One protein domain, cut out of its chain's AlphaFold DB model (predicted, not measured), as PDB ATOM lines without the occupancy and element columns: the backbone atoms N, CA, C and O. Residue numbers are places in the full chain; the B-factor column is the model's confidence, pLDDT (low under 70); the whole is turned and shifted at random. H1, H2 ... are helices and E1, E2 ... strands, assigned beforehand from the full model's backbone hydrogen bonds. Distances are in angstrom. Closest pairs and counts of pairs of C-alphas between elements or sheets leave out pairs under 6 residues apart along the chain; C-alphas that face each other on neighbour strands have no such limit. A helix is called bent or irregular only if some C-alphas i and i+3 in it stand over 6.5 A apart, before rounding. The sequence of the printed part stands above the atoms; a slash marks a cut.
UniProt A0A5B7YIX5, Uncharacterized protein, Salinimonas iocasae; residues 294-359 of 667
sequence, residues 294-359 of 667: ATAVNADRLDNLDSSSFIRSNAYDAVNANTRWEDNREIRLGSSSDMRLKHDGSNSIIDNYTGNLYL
ATOM      1  N   ALA A 294      19.085   7.523 -64.723       62.56
ATOM      2  CA  ALA A 294      18.082   8.546 -64.978       62.56
ATOM      3  C   ALA A 294      17.366   8.889 -63.668       62.56
ATOM      4  O   ALA A 294      16.737   8.038 -63.041       62.56
ATOM      5  N   THR A 295      17.415  10.159 -63.265       57.06
ATOM      6  CA  THR A 295      16.501  10.682 -62.248       57.06
ATOM      7  C   THR A 295      15.088  10.550 -62.796       57.06
ATOM      8  O   THR A 295      14.746  11.220 -63.774       57.06
ATOM      9  N   ALA A 296      14.286   9.664 -62.209       57.59
ATOM     10  CA  ALA A 296      12.904   9.484 -62.610       57.59
ATOM     11  C   ALA A 296      12.156  10.813 -62.467       57.59
ATOM     12  O   ALA A 296      11.849  11.254 -61.364       57.59
ATOM     13  N   VAL A 297      11.882  11.474 -63.593       59.28
ATOM     14  CA  VAL A 297      11.048  12.689 -63.625       59.28
ATOM     15  C   VAL A 297       9.593  12.343 -63.273       59.28
ATOM     16  O   VAL A 297       8.808  13.217 -62.924       59.28
ATOM     17  N   ASN A 298       9.249  11.055 -63.349       59.28
ATOM     18  CA  ASN A 298       7.965  10.487 -62.991       59.28
ATOM     19  C   ASN A 298       8.222   9.109 -62.338       59.28
ATOM     20  O   ASN A 298       8.700   8.183 -62.999       59.28
ATOM     21  N   ALA A 299       7.980   9.021 -61.029       62.47
ATOM     22  CA  ALA A 299       8.113   7.812 -60.220       62.47
ATOM     23  C   ALA A 299       7.057   6.745 -60.570       62.47
ATOM     24  O   ALA A 299       7.341   5.564 -60.393       62.47
ATOM     25  N   ASP A 300       5.930   7.124 -61.198       62.03
ATOM     26  CA  ASP A 300       4.855   6.213 -61.644       62.03
ATOM     27  C   ASP A 300       5.405   5.093 -62.534       62.03
ATOM     28  O   ASP A 300       4.880   3.983 -62.560       62.03
ATOM     29  N   ARG A 301       6.487   5.372 -63.269       62.16
ATOM     30  CA  ARG A 301       7.120   4.422 -64.194       62.16
ATOM     31  C   ARG A 301       8.139   3.484 -63.538       62.16
ATOM     32  O   ARG A 301       8.629   2.592 -64.227       62.16
ATOM     33  N   LEU A 302       8.493   3.689 -62.267       64.81
ATOM     34  CA  LEU A 302       9.521   2.914 -61.562       64.81
ATOM     35  C   LEU A 302       8.928   1.749 -60.754       64.81
ATOM     36  O   LEU A 302       9.493   0.657 -60.766       64.81
ATOM     37  N   ASP A 303       7.795   1.959 -60.085       66.12
ATOM     38  CA  ASP A 303       7.182   0.991 -59.161       66.12
ATOM     39  C   ASP A 303       5.639   0.958 -59.219       66.12
ATOM     40  O   ASP A 303       5.003   0.292 -58.400       66.12
ATOM     41  N   ASN A 304       5.031   1.620 -60.214       64.12
ATOM     42  CA  ASN A 304       3.585   1.850 -60.326       64.12
ATOM     43  C   ASN A 304       2.981   2.661 -59.159       64.12
ATOM     44  O   ASN A 304       1.762   2.624 -58.968       64.12
ATOM     45  N   LEU A 305       3.790   3.392 -58.381       65.31
ATOM     46  CA  LEU A 305       3.304   4.372 -57.412       65.31
ATOM     47  C   LEU A 305       3.303   5.761 -58.040       65.31
ATOM     48  O   LEU A 305       4.333   6.250 -58.496       65.31
ATOM     49  N   ASP A 306       2.141   6.414 -58.030       69.44
ATOM     50  CA  ASP A 306       2.018   7.782 -58.526       69.44
ATOM     51  C   ASP A 306       2.993   8.714 -57.784       69.44
ATOM     52  O   ASP A 306       3.070   8.709 -56.554       69.44
ATOM     53  N   SER A 307       3.719   9.533 -58.536       66.88
ATOM     54  CA  SER A 307       4.777  10.452 -58.124       66.88
ATOM     55  C   SER A 307       4.287  11.456 -57.091       66.88
ATOM     56  O   SER A 307       5.077  11.940 -56.283       66.88
ATOM     57  N   SER A 308       2.985  11.761 -57.101       65.69
ATOM     58  CA  SER A 308       2.322  12.603 -56.104       65.69
ATOM     59  C   SER A 308       2.190  11.941 -54.727       65.69
ATOM     60  O   SER A 308       1.901  12.625 -53.748       65.69
ATOM     61  N   SER A 309       2.452  10.635 -54.617       66.19
ATOM     62  CA  SER A 309       2.453   9.887 -53.352       66.19
ATOM     63  C   SER A 309       3.719  10.114 -52.518       66.19
ATOM     64  O   SER A 309       3.755   9.740 -51.344       66.19
ATOM     65  N   PHE A 310       4.762  10.722 -53.093       75.38
ATOM     66  CA  PHE A 310       6.019  11.005 -52.402       75.38
ATOM     67  C   PHE A 310       6.058  12.450 -51.884       75.38
ATOM     68  O   PHE A 310       5.839  13.395 -52.636       75.38
ATOM     69  N   ILE A 311       6.409  12.630 -50.606       83.12
ATOM     70  CA  ILE A 311       6.730  13.951 -50.039       83.12
ATOM     71  C   ILE A 311       8.188  14.271 -50.375       83.12
ATOM     72  O   ILE A 311       9.099  13.533 -49.995       83.12
ATOM     73  N   ARG A 312       8.425  15.374 -51.080       80.31
ATOM     74  CA  ARG A 312       9.735  15.801 -51.569       80.31
ATOM     75  C   ARG A 312      10.335  16.854 -50.649       80.31
ATOM     76  O   ARG A 312       9.654  17.707 -50.092       80.31
ATOM     77  N   SER A 313      11.658  16.838 -50.526       82.88
ATOM     78  CA  SER A 313      12.391  17.804 -49.701       82.88
ATOM     79  C   SER A 313      12.624  19.157 -50.384       82.88
ATOM     80  O   SER A 313      13.103  20.086 -49.741       82.88
ATOM     81  N   ASN A 314      12.361  19.268 -51.690       81.38
ATOM     82  CA  ASN A 314      12.688  20.436 -52.515       81.38
ATOM     83  C   ASN A 314      11.461  21.185 -53.058       81.38
ATOM     84  O   ASN A 314      11.622  22.122 -53.838       81.38
ATOM     85  N   ALA A 315      10.253  20.774 -52.683       84.00
ATOM     86  CA  ALA A 315       9.011  21.387 -53.128       84.00
ATOM     87  C   ALA A 315       7.986  21.402 -51.989       84.00
ATOM     88  O   ALA A 315       8.091  20.641 -51.031       84.00
ATOM     89  N   TYR A 316       6.990  22.279 -52.101       84.44
ATOM     90  CA  TYR A 316       5.807  22.201 -51.254       84.44
ATOM     91  C   TYR A 316       4.881  21.123 -51.813       84.44
ATOM     92  O   TYR A 316       4.354  21.286 -52.913       84.44
ATOM     93  N   ASP A 317       4.672  20.052 -51.053       85.25
ATOM     94  CA  ASP A 317       3.738  18.989 -51.413       85.25
ATOM     95  C   ASP A 317       2.499  19.032 -50.515       85.25
ATOM     96  O   ASP A 317       2.581  19.259 -49.305       85.25
ATOM     97  N   ALA A 318       1.333  18.822 -51.125       83.19
ATOM     98  CA  ALA A 318       0.059  18.737 -50.428       83.19
ATOM     99  C   ALA A 318      -0.333  17.266 -50.272       83.19
ATOM    100  O   ALA A 318      -0.661  16.596 -51.251       83.19
ATOM    101  N   VAL A 319      -0.336  16.767 -49.035       85.12
ATOM    102  CA  VAL A 319      -0.872  15.437 -48.732       85.12
ATOM    103  C   VAL A 319      -2.375  15.571 -48.487       85.12
ATOM    104  O   VAL A 319      -2.802  16.055 -47.443       85.12
ATOM    105  N   ASN A 320      -3.186  15.151 -49.461       84.81
ATOM    106  CA  ASN A 320      -4.653  15.270 -49.404       84.81
ATOM    107  C   ASN A 320      -5.346  14.123 -48.634       84.81
ATOM    108  O   ASN A 320      -6.573  14.080 -48.556       84.81
ATOM    109  N   ALA A 321      -4.568  13.196 -48.068       85.94
ATOM    110  CA  ALA A 321      -5.019  12.081 -47.234       85.94
ATOM    111  C   ALA A 321      -4.135  11.946 -45.973       85.94
ATOM    112  O   ALA A 321      -3.247  12.761 -45.733       85.94
ATOM    113  N   ASN A 322      -4.370  10.925 -45.142       89.25
ATOM    114  CA  ASN A 322      -3.603  10.718 -43.908       89.25
ATOM    115  C   ASN A 322      -2.248  10.043 -44.176       89.25
ATOM    116  O   ASN A 322      -2.193   9.012 -44.842       89.25
ATOM    117  N   THR A 323      -1.179  10.538 -43.546       89.12
ATOM    118  CA  THR A 323       0.072   9.779 -43.375       89.12
ATOM    119  C   THR A 323       0.035   9.007 -42.061       89.12
ATOM    120  O   THR A 323      -0.169   9.608 -41.004       89.12
ATOM    121  N   ARG A 324       0.275   7.695 -42.103       90.38
ATOM    122  CA  ARG A 324       0.385   6.844 -40.912       90.38
ATOM    123  C   ARG A 324       1.838   6.416 -40.713       90.38
ATOM    124  O   ARG A 324       2.467   5.926 -41.645       90.38
ATOM    125  N   TRP A 325       2.340   6.583 -39.493       92.25
ATOM    126  CA  TRP A 325       3.633   6.061 -39.053       92.25
ATOM    127  C   TRP A 325       3.361   4.946 -38.046       92.25
ATOM    128  O   TRP A 325       2.673   5.189 -37.056       92.25
ATOM    129  N   GLU A 326       3.836   3.732 -38.328       94.88
ATOM    130  CA  GLU A 326       3.661   2.595 -37.416       94.88
ATOM    131  C   GLU A 326       4.417   2.803 -36.098       94.88
ATOM    132  O   GLU A 326       5.341   3.616 -36.006       94.88
ATOM    133  N   ASP A 327       4.053   2.018 -35.088       96.94
ATOM    134  CA  ASP A 327       4.716   2.023 -33.788       96.94
ATOM    135  C   ASP A 327       6.233   1.830 -33.923       96.94
ATOM    136  O   ASP A 327       6.734   1.115 -34.799       96.94
ATOM    137  N   ASN A 328       6.982   2.474 -33.028       94.75
ATOM    138  CA  ASN A 328       8.446   2.529 -33.014       94.75
ATOM    139  C   ASN A 328       9.073   3.214 -34.241       94.75
ATOM    140  O   ASN A 328      10.289   3.138 -34.448       94.75
ATOM    141  N   ARG A 329       8.270   3.909 -35.055       96.31
ATOM    142  CA  ARG A 329       8.742   4.870 -36.057       96.31
ATOM    143  C   ARG A 329       8.584   6.287 -35.525       96.31
ATOM    144  O   ARG A 329       7.775   6.559 -34.639       96.31
ATOM    145  N   GLU A 330       9.393   7.193 -36.057       95.50
ATOM    146  CA  GLU A 330       9.413   8.578 -35.606       95.50
ATOM    147  C   GLU A 330       9.524   9.553 -36.772       95.50
ATOM    148  O   GLU A 330      10.263   9.324 -37.731       95.50
ATOM    149  N   ILE A 331       8.806  10.665 -36.653       95.75
ATOM    150  CA  ILE A 331       8.985  11.840 -37.498       95.75
ATOM    151  C   ILE A 331      10.157  12.624 -36.914       95.75
ATOM    152  O   ILE A 331      10.113  13.034 -35.752       95.75
ATOM    153  N   ARG A 332      11.201  12.828 -37.715       95.75
ATOM    154  CA  ARG A 332      12.436  13.514 -37.316       95.75
ATOM    155  C   ARG A 332      12.505  14.880 -37.973       95.75
ATOM    156  O   ARG A 332      12.407  14.985 -39.193       95.75
ATOM    157  N   LEU A 333      12.699  15.910 -37.162       94.88
ATOM    158  CA  LEU A 333      12.838  17.293 -37.602       94.88
ATOM    159  C   LEU A 333      14.201  17.832 -37.152       94.88
ATOM    160  O   LEU A 333      14.657  17.536 -36.048       94.88
ATOM    161  N   GLY A 334      14.838  18.629 -38.012       94.06
ATOM    162  CA  GLY A 334      16.195  19.148 -37.797       94.06
ATOM    163  C   GLY A 334      17.289  18.251 -38.389       94.06
ATOM    164  O   GLY A 334      17.098  17.050 -38.582       94.06
ATOM    165  N   SER A 335      18.445  18.842 -38.704       87.94
ATOM    166  CA  SER A 335      19.551  18.194 -39.431       87.94
ATOM    167  C   SER A 335      20.194  17.027 -38.673       87.94
ATOM    168  O   SER A 335      20.842  16.193 -39.300       87.94
ATOM    169  N   SER A 336      19.968  16.920 -37.357       92.19
ATOM    170  CA  SER A 336      20.420  15.797 -36.518       92.19
ATOM    171  C   SER A 336      19.277  15.068 -35.803       92.19
ATOM    172  O   SER A 336      19.506  14.359 -34.824       92.19
ATOM    173  N   SER A 337      18.037  15.195 -36.293       94.06
ATOM    174  CA  SER A 337      16.837  14.713 -35.579       94.06
ATOM    175  C   SER A 337      16.680  15.371 -34.202       94.06
ATOM    176  O   SER A 337      16.434  14.690 -33.199       94.06
ATOM    177  N   ASP A 338      16.864  16.693 -34.179       96.56
ATOM    178  CA  ASP A 338      16.801  17.558 -32.998       96.56
ATOM    179  C   ASP A 338      15.456  17.457 -32.274       96.56
ATOM    180  O   ASP A 338      15.399  17.509 -31.046       96.56
ATOM    181  N   MET A 339      14.379  17.265 -33.035       97.81
ATOM    182  CA  MET A 339      13.040  17.019 -32.516       97.81
ATOM    183  C   MET A 339      12.469  15.735 -33.112       97.81
ATOM    184  O   MET A 339      12.637  15.455 -34.304       97.81
ATOM    185  N   ARG A 340      11.782  14.951 -32.277       97.12
ATOM    186  CA  ARG A 340      11.204  13.658 -32.655       97.12
ATOM    187  C   ARG A 340       9.767  13.544 -32.162       97.12
ATOM    188  O   ARG A 340       9.497  13.777 -30.985       97.12
ATOM    189  N   LEU A 341       8.864  13.158 -33.060       97.69
ATOM    190  CA  LEU A 341       7.487  12.765 -32.746       97.69
ATOM    191  C   LEU A 341       7.347  11.264 -32.967       97.69
ATOM    192  O   LEU A 341       7.594  10.797 -34.079       97.69
ATOM    193  N   LYS A 342       6.955  10.513 -31.938       96.94
ATOM    194  CA  LYS A 342       6.909   9.045 -32.000       96.94
ATOM    195  C   LYS A 342       5.777   8.446 -31.177       96.94
ATOM    196  O   LYS A 342       5.296   9.072 -30.231       96.94
ATOM    197  N   HIS A 343       5.422   7.212 -31.523       97.69
ATOM    198  CA  HIS A 343       4.601   6.321 -30.710       97.69
ATOM    199  C   HIS A 343       5.404   5.048 -30.414       97.69
ATOM    200  O   HIS A 343       5.949   4.447 -31.338       97.69
ATOM    201  N   ASP A 344       5.522   4.651 -29.146       96.38
ATOM    202  CA  ASP A 344       6.328   3.487 -28.717       96.38
ATOM    203  C   ASP A 344       5.508   2.183 -28.588       96.38
ATOM    204  O   ASP A 344       5.984   1.183 -28.052       96.38
ATOM    205  N   GLY A 345       4.265   2.199 -29.079       96.69
ATOM    206  CA  GLY A 345       3.281   1.128 -28.915       96.69
ATOM    207  C   GLY A 345       2.335   1.334 -27.730       96.69
ATOM    208  O   GLY A 345       1.294   0.687 -27.664       96.69
ATOM    209  N   SER A 346       2.646   2.243 -26.800       97.69
ATOM    210  CA  SER A 346       1.774   2.585 -25.665       97.69
ATOM    211  C   SER A 346       1.621   4.090 -25.432       97.69
ATOM    212  O   SER A 346       0.561   4.539 -24.998       97.69
ATOM    213  N   ASN A 347       2.663   4.872 -25.705       97.56
ATOM    214  CA  ASN A 347       2.754   6.293 -25.403       97.56
ATOM    215  C   ASN A 347       3.088   7.098 -26.661       97.56
ATOM    216  O   ASN A 347       3.941   6.713 -27.464       97.56
ATOM    217  N   SER A 348       2.475   8.275 -26.777       97.25
ATOM    218  CA  SER A 348       2.848   9.304 -27.754       97.25
ATOM    219  C   SER A 348       3.809  10.300 -27.115       97.25
ATOM    220  O   SER A 348       3.524  10.830 -26.039       97.25
ATOM    221  N   ILE A 349       4.935  10.573 -27.770       97.62
ATOM    222  CA  ILE A 349       6.038  11.350 -27.191       97.62
ATOM    223  C   ILE A 349       6.493  12.441 -28.170       97.62
ATOM    224  O   ILE A 349       6.650  12.193 -29.369       97.62
ATOM    225  N   ILE A 350       6.727  13.643 -27.633       97.69
ATOM    226  CA  ILE A 350       7.372  14.774 -28.310       97.69
ATOM    227  C   ILE A 350       8.706  15.030 -27.602       97.69
ATOM    228  O   ILE A 350       8.729  15.649 -26.540       97.69
ATOM    229  N   ASP A 351       9.804  14.557 -28.188       97.12
ATOM    230  CA  ASP A 351      11.153  14.745 -27.644       97.12
ATOM    231  C   ASP A 351      11.860  15.905 -28.352       97.12
ATOM    232  O   ASP A 351      11.890  15.965 -29.583       97.12
ATOM    233  N   ASN A 352      12.478  16.796 -27.575       97.06
ATOM    234  CA  ASN A 352      13.320  17.880 -28.073       97.06
ATOM    235  C   ASN A 352      14.712  17.796 -27.434       97.06
ATOM    236  O   ASN A 352      14.836  17.915 -26.216       97.06
ATOM    237  N   TYR A 353      15.747  17.623 -28.254       96.94
ATOM    238  CA  TYR A 353      17.142  17.471 -27.823       96.94
ATOM    239  C   TYR A 353      17.965  18.762 -27.952       96.94
ATOM    240  O   TYR A 353      19.058  18.845 -27.394       96.94
ATOM    241  N   THR A 354      17.437  19.777 -28.642       96.25
ATOM    242  CA  THR A 354      18.153  21.025 -28.943       96.25
ATOM    243  C   THR A 354      17.261  22.240 -28.652       96.25
ATOM    244  O   THR A 354      16.147  22.334 -29.158       96.25
ATOM    245  N   GLY A 355      17.729  23.203 -27.849       95.44
ATOM    246  CA  GLY A 355      16.984  24.438 -27.535       95.44
ATOM    247  C   GLY A 355      15.717  24.242 -26.679       95.44
ATOM    248  O   GLY A 355      15.553  23.222 -26.017       95.44
ATOM    249  N   ASN A 356      14.822  25.240 -26.679       97.81
ATOM    250  CA  ASN A 356      13.542  25.210 -25.953       97.81
ATOM    251  C   ASN A 356      12.384  24.774 -26.870       97.81
ATOM    252  O   ASN A 356      12.262  25.277 -27.988       97.81
ATOM    253  N   LEU A 357      11.469  23.940 -26.363       96.62
ATOM    254  CA  LEU A 357      10.216  23.603 -27.048       96.62
ATOM    255  C   LEU A 357       9.135  24.654 -26.752       96.62
ATOM    256  O   LEU A 357       8.671  24.783 -25.621       96.62
ATOM    257  N   TYR A 358       8.689  25.372 -27.782       95.81
ATOM    258  CA  TYR A 358       7.597  26.342 -27.675       95.81
ATOM    259  C   TYR A 358       6.313  25.806 -28.320       95.81
ATOM    260  O   TYR A 358       6.211  25.753 -29.546       95.81
ATOM    261  N   LEU A 359       5.294  25.498 -27.512       95.25
ATOM    262  CA  LEU A 359       3.927  25.254 -27.992       95.25
ATOM    263  C   LEU A 359       3.201  26.599 -28.100       95.25
ATOM    264  O   LEU A 359       2.946  27.250 -27.089       95.25
TER     265      LEU A 359
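This is residues 294 to 359 of the 667 residues of an uncharacterized protein of Salinimonas iocasae (UniProt A0A5B7YIX5). There is little regular structure: a small three-stranded sheet, E1 to E3, makes one end of an elongated shape, and the long stretch of residues 304 to 329 leads to it from the short helix H1 near the other end. The 66 printed residues hold H1, E1, E2, E3 in chain order, mixed in class, with 18 residues in these named elements. The sheet, E1 - E2 - E3, is an antiparallel meander, each strand neighbour to the one before. The whole is loose, radius of gyration of the C-alphas 15.6 A, spanning 42 by 26 by 22 A.

E1, residues 330 to 333, begins at C-alpha 330 (9.413, 8.578, -35.606) and measures 9.6 A. E2, residues 339 to 343, measures 13.7 A. E3, residues 348 to 352, measures 13.5 A and ends at C-alpha 352 (13.320, 17.880, -28.073). H1, residues 300 to 303, is neither bent nor irregular, but only just: C-alphas 300 and 303 are 6.2 A apart.

Hairpin E1 and E2 is antiparallel at 167 degrees, with N 331 and O 341 2.8 A apart, within hydrogen-bond range. Hairpin E2 and E3 is antiparallel at 166 degrees, with N 340 and O 351 2.9 A apart, also within range. H1 is not on the sheet, with 0 pairs of C-alphas within 10 A; it is too short for an O i to N i+4 pair, and 0 of its 1 O i to N i+3 pair is within range.

The C-alphas farthest apart, of Arg 301 and Asn 356, are 44.0 A apart. The printed part has no cut; the link from H1 to E1 is long, 26 residues. Residues 294 to 309 have pLDDT under 70.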